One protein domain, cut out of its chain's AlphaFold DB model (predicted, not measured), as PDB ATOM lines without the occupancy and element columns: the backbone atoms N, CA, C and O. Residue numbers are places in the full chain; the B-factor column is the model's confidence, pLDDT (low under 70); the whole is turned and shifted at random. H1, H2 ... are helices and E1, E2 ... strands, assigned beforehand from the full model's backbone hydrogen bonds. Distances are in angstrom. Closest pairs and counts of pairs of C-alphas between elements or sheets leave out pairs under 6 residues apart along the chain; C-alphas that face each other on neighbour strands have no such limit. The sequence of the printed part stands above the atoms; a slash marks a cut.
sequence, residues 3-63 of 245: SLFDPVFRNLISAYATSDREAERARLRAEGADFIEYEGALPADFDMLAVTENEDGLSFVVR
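Overview. This is residues 3 to 63 of the 245 residues of the protein "DUF4376 domain-containing protein" of Methylobacterium brachythecii (UniProt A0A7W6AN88). A small sheet of three short strands, E2, E1 and E3, stands between a helix, H1, at one end of the longest axis and a separate two-stranded hairpin, E4 and E5, at the other. The parts are loosely joined: H1 only grazes the sheet, and the hairpin comes near it where E4 meets E2. The printed part has 61 residues with one named helix and five named strands, in the order E1, E2, H1, E3, E4, E5; the class is mixed, helices and strands. Both sheets, E2 - E1 - E3 and E4 - E5, are antiparallel. The whole is compact, with a radius of gyration of the C-alphas of 11.8 A, and rounded, spanning 29 by 23 by 21 A.

Along the chain. Find C-alpha 3 at (12.783, 38.798, 7.247); there E1 begins, residues 3 to 5, 6.1 A long. Go on to E2, residues 12 to 16, 11.3 A. H1, residues 21 to 30, starts at C-alpha 21, (11.973, 27.163, 8.150), and runs 14.3 A. Next come E3, residues 35 to 37, 6.8 A, and E4, residues 49 to 54, 15.5 A. E5, residues 57 to 62, covers 16.7 A and ends at C-alpha 62, (6.971, 52.134, 12.808).

Arrangement. Begin with E1, the inner strand of its sheet. E1 and E2 form a hairpin, at 155 degrees between their directions, with N 13 and O 4 at 2.8 A. On the other side of E1, E3 is antiparallel to it at 140 degrees; look for N 3 and O 36 at 3.3 A. E2, H1 and E3 make a split strand-helix-strand unit, two strands running the same way with E1 between them, and its crossover is right-handed. H1 is on this sheet but only grazes it, with residues 21 to 29; its closest C-alphas to E3 are those of Leu 28 and Phe 35, 7.4 A apart. In H1 every O i to N i+4 pair is within hydrogen-bond range. E2 and E4 come closest at the C-alphas of Leu 12 and Ala 50, 6.0 A. E4 and E5 form the second hairpin, at 144 degrees, with N 50 and O 61 at 2.8 A. H1 is apart from both E4 and E5.

Size, cuts and confidence. Look for the C-alphas farthest apart at Ser 19 and Glu 55, 31.0 A. The printed part has no cut. The link from E3 to E4, with 11 residues, is long. Mean pLDDT of the printed part is 81.6; residues 17 to 18 are under 70.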
ATOM      1  N   SER A   3      12.502  37.483   7.808       71.56
ATOM      2  CA  SER A   3      12.783  38.798   7.247       71.56
ATOM      3  C   SER A   3      14.276  39.072   7.282       71.56
ATOM      4  O   SER A   3      14.910  38.860   8.320       71.56
ATOM      5  N   LEU A   4      14.827  39.526   6.151       75.69
ATOM      6  CA  LEU A   4      16.185  40.061   6.124       75.69
ATOM      7  C   LEU A   4      16.203  41.345   6.934       75.69
ATOM      8  O   LEU A   4      15.325  42.200   6.788       75.69
ATOM      9  N   PHE A   5      17.199  41.450   7.797       79.56
ATOM     10  CA  PHE A   5      17.316  42.518   8.764       79.56
ATOM     11  C   PHE A   5      18.605  43.287   8.500       79.56
ATOM     12  O   PHE A   5      19.673  42.692   8.392       79.56
ATOM     13  N   ASP A   6      18.499  44.608   8.384       80.75
ATOM     14  CA  ASP A   6      19.661  45.489   8.365       80.75
ATOM     15  C   ASP A   6      20.060  45.782   9.823       80.75
ATOM     16  O   ASP A   6      19.375  46.568  10.481       80.75
ATOM     17  N   PRO A   7      21.128  45.177  10.374       78.50
ATOM     18  CA  PRO A   7      21.487  45.370  11.779       78.50
ATOM     19  C   PRO A   7      21.956  46.796  12.086       78.50
ATOM     20  O   PRO A   7      21.889  47.221  13.241       78.50
ATOM     21  N   VAL A   8      22.407  47.539  11.070       80.75
ATOM     22  CA  VAL A   8      22.924  48.903  11.219       80.75
ATOM     23  C   VAL A   8      21.768  49.895  11.309       80.75
ATOM     24  O   VAL A   8      21.720  50.696  12.240       80.75
ATOM     25  N   PHE A   9      20.808  49.813  10.386       82.00
ATOM     26  CA  PHE A   9      19.661  50.737  10.344       82.00
ATOM     27  C   PHE A   9      18.411  50.196  11.035       82.00
ATOM     28  O   PHE A   9      17.406  50.894  11.136       82.00
ATOM     29  N   ARG A  10      18.483  48.961  11.538       85.00
ATOM     30  CA  ARG A  10      17.400  48.241  12.212       85.00
ATOM     31  C   ARG A  10      16.154  48.028  11.341       85.00
ATOM     32  O   ARG A  10      15.081  47.765  11.876       85.00
ATOM     33  N   ASN A  11      16.285  48.105  10.018       81.19
ATOM     34  CA  ASN A  11      15.165  48.021   9.078       81.19
ATOM     35  C   ASN A  11      14.902  46.573   8.644       81.19
ATOM     36  O   ASN A  11      15.835  45.780   8.487       81.19
ATOM     37  N   LEU A  12      13.634  46.241   8.394       79.75
ATOM     38  CA  LEU A  12      13.277  45.028   7.658       79.75
ATOM     39  C   LEU A  12      13.454  45.291   6.156       79.75
ATOM     40  O   LEU A  12      12.897  46.243   5.619       79.75
ATOM     41  N   ILE A  13      14.255  44.468   5.481       74.44
ATOM     42  CA  ILE A  13      14.613  44.654   4.063       74.44
ATOM     43  C   ILE A  13      13.657  43.878   3.153       74.44
ATOM     44  O   ILE A  13      13.222  44.366   2.113       74.44
ATOM     45  N   SER A  14      13.358  42.635   3.513       71.06
ATOM     46  CA  SER A  14      12.507  41.749   2.723       71.06
ATOM     47  C   SER A  14      11.861  40.711   3.621       71.06
ATOM     48  O   SER A  14      12.350  40.462   4.721       71.06
ATOM     49  N   ALA A  15      10.783  40.093   3.143       72.69
ATOM     50  CA  ALA A  15      10.081  39.032   3.844       72.69
ATOM     51  C   ALA A  15       9.894  37.809   2.939       72.69
ATOM     52  O   ALA A  15       9.440  37.921   1.800       72.69
ATOM     53  N   TYR A  16      10.204  36.627   3.470       70.94
ATOM     54  CA  TYR A  16      10.030  35.340   2.806       70.94
ATOM     55  C   TYR A  16       9.050  34.468   3.588       70.94
ATOM     56  O   TYR A  16       9.264  34.106   4.756       70.94
ATOM     57  N   ALA A  17       7.972  34.075   2.914       68.75
ATOM     58  CA  ALA A  17       7.107  32.994   3.358       68.75
ATOM     59  C   ALA A  17       7.648  31.671   2.795       68.75
ATOM     60  O   ALA A  17       7.396  31.327   1.646       68.75
ATOM     61  N   THR A  18       8.406  30.932   3.605       68.94
ATOM     62  CA  THR A  18       8.855  29.567   3.283       68.94
ATOM     63  C   THR A  18       8.088  28.545   4.121       68.94
ATOM     64  O   THR A  18       7.794  28.789   5.297       68.94
ATOM     65  N   SER A  19       7.767  27.396   3.522       72.56
ATOM     66  CA  SER A  19       7.218  26.234   4.229       72.56
ATOM     67  C   SER A  19       8.283  25.461   5.012       72.56
ATOM     68  O   SER A  19       7.937  24.772   5.967       72.56
ATOM     69  N   ASP A  20       9.562  25.587   4.640       84.31
ATOM     70  CA  ASP A  20      10.693  24.946   5.316       84.31
ATOM     71  C   ASP A  20      11.545  26.003   6.024       84.31
ATOM     72  O   ASP A  20      12.365  26.703   5.418       84.31
ATOM     73  N   ARG A  21      11.293  26.161   7.327       80.56
ATOM     74  CA  ARG A  21      11.973  27.163   8.150       80.56
ATOM     75  C   ARG A  21      13.419  26.786   8.466       80.56
ATOM     76  O   ARG A  21      14.259  27.665   8.623       80.56
ATOM     77  N   GLU A  22      13.721  25.499   8.581       83.06
ATOM     78  CA  GLU A  22      15.054  25.049   8.978       83.06
ATOM     79  C   GLU A  22      16.053  25.202   7.826       83.06
ATOM     80  O   GLU A  22      17.158  25.709   8.040       83.06
ATOM     81  N   ALA A  23      15.629  24.867   6.603       83.81
ATOM     82  CA  ALA A  23      16.433  25.066   5.400       83.81
ATOM     83  C   ALA A  23      16.774  26.548   5.165       83.81
ATOM     84  O   ALA A  23      17.927  26.884   4.897       83.81
ATOM     85  N   GLU A  24      15.801  27.450   5.327       82.31
ATOM     86  CA  GLU A  24      16.019  28.887   5.123       82.31
ATOM     87  C   GLU A  24      16.932  29.493   6.196       82.31
ATOM     88  O   GLU A  24      17.845  30.258   5.886       82.31
ATOM     89  N   ARG A  25      16.769  29.073   7.456       82.06
ATOM     90  CA  ARG A  25      17.685  29.437   8.545       82.06
ATOM     91  C   ARG A  25      19.121  29.009   8.237       82.06
ATOM     92  O   ARG A  25      20.058  29.766   8.491       82.06
ATOM     93  N   ALA A  26      19.308  27.794   7.720       85.69
ATOM     94  CA  ALA A  26      20.625  27.294   7.339       85.69
ATOM     95  C   ALA A  26      21.227  28.110   6.184       85.69
ATOM     96  O   ALA A  26      22.404  28.466   6.256       85.69
ATOM     97  N   ARG A  27      20.418  28.465   5.174       86.25
ATOM     98  CA  ARG A  27      20.824  29.316   4.044       86.25
ATOM     99  C   ARG A  27      21.293  30.696   4.507       86.25
ATOM    100  O   ARG A  27      22.422  31.074   4.216       86.25
ATOM    101  N   LEU A  28      20.473  31.409   5.283       82.12
ATOM    102  CA  LEU A  28      20.789  32.760   5.766       82.12
ATOM    103  C   LEU A  28      22.057  32.780   6.631       82.12
ATOM    104  O   LEU A  28      22.905  33.653   6.472       82.12
ATOM    105  N   ARG A  29      22.248  31.765   7.486       87.62
ATOM    106  CA  ARG A  29      23.489  31.609   8.263       87.62
ATOM    107  C   ARG A  29      24.704  31.318   7.390       87.62
ATOM    108  O   ARG A  29      25.774  31.844   7.674       87.62
ATOM    109  N   ALA A  30      24.558  30.489   6.357       87.12
ATOM    110  CA  ALA A  30      25.639  30.205   5.414       87.12
ATOM    111  C   ALA A  30      26.049  31.456   4.615       87.12
ATOM    112  O   ALA A  30      27.223  31.614   4.293       87.12
ATOM    113  N   GLU A  31      25.100  32.354   4.348       83.31
ATOM    114  CA  GLU A  31      25.327  33.660   3.714       83.31
ATOM    115  C   GLU A  31      25.848  34.729   4.694       83.31
ATOM    116  O   GLU A  31      26.249  35.806   4.260       83.31
ATOM    117  N   GLY A  32      25.867  34.444   6.003       84.00
ATOM    118  CA  GLY A  32      26.243  35.411   7.039       84.00
ATOM    119  C   GLY A  32      25.244  36.561   7.194       84.00
ATOM    120  O   GLY A  32      25.623  37.624   7.677       84.00
ATOM    121  N   ALA A  33      23.997  36.373   6.760       79.31
ATOM    122  CA  ALA A  33      22.949  37.380   6.843       79.31
ATOM    123  C   ALA A  33      22.299  37.392   8.234       79.31
ATOM    124  O   ALA A  33      21.952  36.338   8.776       79.31
ATOM    125  N   ASP A  34      22.066  38.586   8.776       79.81
ATOM    126  CA  ASP A  34      21.243  38.763   9.967       79.81
ATOM    127  C   ASP A  34      19.752  38.670   9.605       79.81
ATOM    128  O   ASP A  34      19.280  39.233   8.611       79.81
ATOM    129  N   PHE A  35      18.987  37.933  10.410       81.81
ATOM    130  CA  PHE A  35      17.561  37.710  10.177       81.81
ATOM    131  C   PHE A  35      16.780  37.616  11.482       81.81
ATOM    132  O   PHE A  35      17.320  37.263  12.532       81.81
ATOM    133  N   ILE A  36      15.479  37.887  11.389       79.69
ATOM    134  CA  ILE A  36      14.534  37.738  12.498       79.69
ATOM    135  C   ILE A  36      13.453  36.740  12.103       79.69
ATOM    136  O   ILE A  36      12.909  36.775  10.994       79.69
ATOM    137  N   GLU A  37      13.137  35.850  13.037       81.81
ATOM    138  CA  GLU A  37      11.998  34.948  12.939       81.81
ATOM    139  C   GLU A  37      10.806  35.567  13.662       81.81
ATOM    140  O   GLU A  37      10.886  35.901  14.841       81.81
ATOM    141  N   TYR A  38       9.692  35.705  12.945       78.12
ATOM    142  CA  TYR A  38       8.445  36.204  13.515       78.12
ATOM    143  C   TYR A  38       7.316  35.190  13.335       78.12
ATOM    144  O   TYR A  38       7.102  34.645  12.236       78.12
ATOM    145  N   GLU A  39       6.595  34.943  14.429       76.00
ATOM    146  CA  GLU A  39       5.411  34.091  14.483       76.00
ATOM    147  C   GLU A  39       4.149  34.953  14.395       76.00
ATOM    148  O   GLU A  39       3.615  35.430  15.389       76.00
ATOM    149  N   GLY A  40       3.681  35.181  13.169       77.25
ATOM    150  CA  GLY A  40       2.483  35.969  12.902       77.25
ATOM    151  C   GLY A  40       2.388  36.390  11.440       77.25
ATOM    152  O   GLY A  40       3.297  36.134  10.645       77.25
ATOM    153  N   ALA A  41       1.277  37.034  11.083       73.44
ATOM    154  CA  ALA A  41       1.188  37.775   9.829       73.44
ATOM    155  C   ALA A  41       1.994  39.074   9.966       73.44
ATOM    156  O   ALA A  41       1.880  39.757  10.986       73.44
ATOM    157  N   LEU A  42       2.809  39.407   8.961       72.81
ATOM    158  CA  LEU A  42       3.404  40.739   8.898       72.81
ATOM    159  C   LEU A  42       2.305  41.777   8.623       72.81
ATOM    160  O   LEU A  42       1.349  41.466   7.903       72.81
ATOM    161  N   PRO A  43       2.428  42.997   9.169       76.75
ATOM    162  CA  PRO A  43       1.591  44.118   8.760       76.75
ATOM    163  C   PRO A  43       1.695  44.369   7.249       76.75
ATOM    164  O   PRO A  43       2.705  44.035   6.631       76.75
ATOM    165  N   ALA A  44       0.653  44.961   6.659       76.06
ATOM    166  CA  ALA A  44       0.635  45.274   5.227       76.06
ATOM    167  C   ALA A  44       1.772  46.235   4.820       76.06
ATOM    168  O   ALA A  44       2.344  46.070   3.747       76.06
ATOM    169  N   ASP A  45       2.148  47.149   5.717       81.56
ATOM    170  CA  ASP A  45       3.185  48.168   5.515       81.56
ATOM    171  C   ASP A  45       4.527  47.715   6.122       81.56
ATOM    172  O   ASP A  45       5.126  48.390   6.959       81.56
ATOM    173  N   PHE A  46       4.961  46.492   5.803       79.81
ATOM    174  CA  PHE A  46       6.140  45.882   6.437       79.81
ATOM    175  C   PHE A  46       7.446  46.654   6.169       79.81
ATOM    176  O   PHE A  46       8.367  46.604   6.985       79.81
ATOM    177  N   ASP A  47       7.523  47.371   5.049       80.00
ATOM    178  CA  ASP A  47       8.621  48.260   4.652       80.00
ATOM    179  C   ASP A  47       8.720  49.513   5.539       80.00
ATOM    180  O   ASP A  47       9.777  50.146   5.633       80.00
ATOM    181  N   MET A  48       7.645  49.823   6.262       86.62
ATOM    182  CA  MET A  48       7.569  50.904   7.237       86.62
ATOM    183  C   MET A  48       7.993  50.461   8.641       86.62
ATOM    184  O   MET A  48       7.860  51.248   9.570       86.62
ATOM    185  N   LEU A  49       8.482  49.231   8.844       89.12
ATOM    186  CA  LEU A  49       8.829  48.718  10.173       89.12
ATOM    187  C   LEU A  49      10.341  48.638  10.405       89.12
ATOM    188  O   LEU A  49      11.126  48.270   9.528       89.12
ATOM    189  N   ALA A  50      10.733  48.931  11.639       89.38
ATOM    190  CA  ALA A  50      12.065  48.715  12.180       89.38
ATOM    191  C   ALA A  50      11.994  47.854  13.448       89.38
ATOM    192  O   ALA A  50      10.925  47.639  14.024       89.38
ATOM    193  N   VAL A  51      13.140  47.336  13.875       88.62
ATOM    194  CA  VAL A  51      13.254  46.418  15.011       88.62
ATOM    195  C   VAL A  51      13.957  47.125  16.155       88.62
ATOM    196  O   VAL A  51      15.100  47.566  16.027       88.62
ATOM    197  N   THR A  52      13.295  47.199  17.300       89.81
ATOM    198  CA  THR A  52      13.871  47.724  18.536       89.81
ATOM    199  C   THR A  52      14.021  46.622  19.575       89.81
ATOM    200  O   THR A  52      13.334  45.604  19.523       89.81
ATOM    201  N   GLU A  53      14.917  46.836  20.529       88.31
ATOM    202  CA  GLU A  53      15.063  45.994  21.714       88.31
ATOM    203  C   GLU A  53      14.392  46.696  22.902       88.31
ATOM    204  O   GLU A  53      14.536  47.908  23.077       88.31
ATOM    205  N   ASN A  54      13.605  45.954  23.674       87.44
ATOM    206  CA  ASN A  54      12.951  46.396  24.902       87.44
ATOM    207  C   ASN A  54      13.217  45.377  26.029       87.44
ATOM    208  O   ASN A  54      13.912  44.384  25.823       87.44
ATOM    209  N   GLU A  55      12.679  45.618  27.229       89.94
ATOM    210  CA  GLU A  55      12.882  44.732  28.392       89.94
ATOM    211  C   GLU A  55      12.383  43.291  28.157       89.94
ATOM    212  O   GLU A  55      12.911  42.354  28.758       89.94
ATOM    213  N   ASP A  56      11.425  43.109  27.242       87.69
ATOM    214  CA  ASP A  56      10.811  41.824  26.889       87.69
ATOM    215  C   ASP A  56      11.445  41.165  25.641       87.69
ATOM    216  O   ASP A  56      11.026  40.077  25.233       87.69
ATOM    217  N   GLY A  57      12.458  41.791  25.024       86.44
ATOM    218  CA  GLY A  57      13.166  41.299  23.837       86.44
ATOM    219  C   GLY A  57      13.007  42.178  22.589       86.44
ATOM    220  O   GLY A  57      12.994  43.404  22.656       86.44
ATOM    221  N   LEU A  58      12.958  41.560  21.403       84.00
ATOM    222  CA  LEU A  58      12.819  42.286  20.133       84.00
ATOM    223  C   LEU A  58      11.349  42.614  19.847       84.00
ATOM    224  O   LEU A  58      10.480  41.748  19.932       84.00
ATOM    225  N   SER A  59      11.078  43.850  19.437       85.75
ATOM    226  CA  SER A  59       9.749  44.314  19.027       85.75
ATOM    227  C   SER A  59       9.816  45.151  17.749       85.75
ATOM    228  O   SER A  59      10.880  45.643  17.366       85.75
ATOM    229  N   PHE A  60       8.677  45.296  17.066       88.06
ATOM    230  CA  PHE A  60       8.564  46.146  15.883       88.06
ATOM    231  C   PHE A  60       8.096  47.549  16.252       88.06
ATOM    232  O   PHE A  60       7.179  47.718  17.056       88.06
ATOM    233  N   VAL A  61       8.686  48.544  15.599       90.75
ATOM    234  CA  VAL A  61       8.275  49.949  15.656       90.75
ATOM    235  C   VAL A  61       8.071  50.478  14.244       90.75
ATOM    236  O   VAL A  61       8.710  50.009  13.302       90.75
ATOM    237  N   VAL A  62       7.169  51.445  14.088       90.81
ATOM    238  CA  VAL A  62       6.971  52.134  12.808       90.81
ATOM    239  C   VAL A  62       8.126  53.106  12.596       90.81
ATOM    240  O   VAL A  62       8.501  53.835  13.513       90.81
ATOM    241  N   ARG A  63       8.693  53.098  11.393       93.06
ATOM    242  CA  ARG A  63       9.747  54.009  10.957       93.06
ATOM    243  C   ARG A  63       9.184  55.414  10.830       93.06
ATOM    244  O   ARG A  63       8.126  55.623  10.235       93.06
TER     245      ARG A  63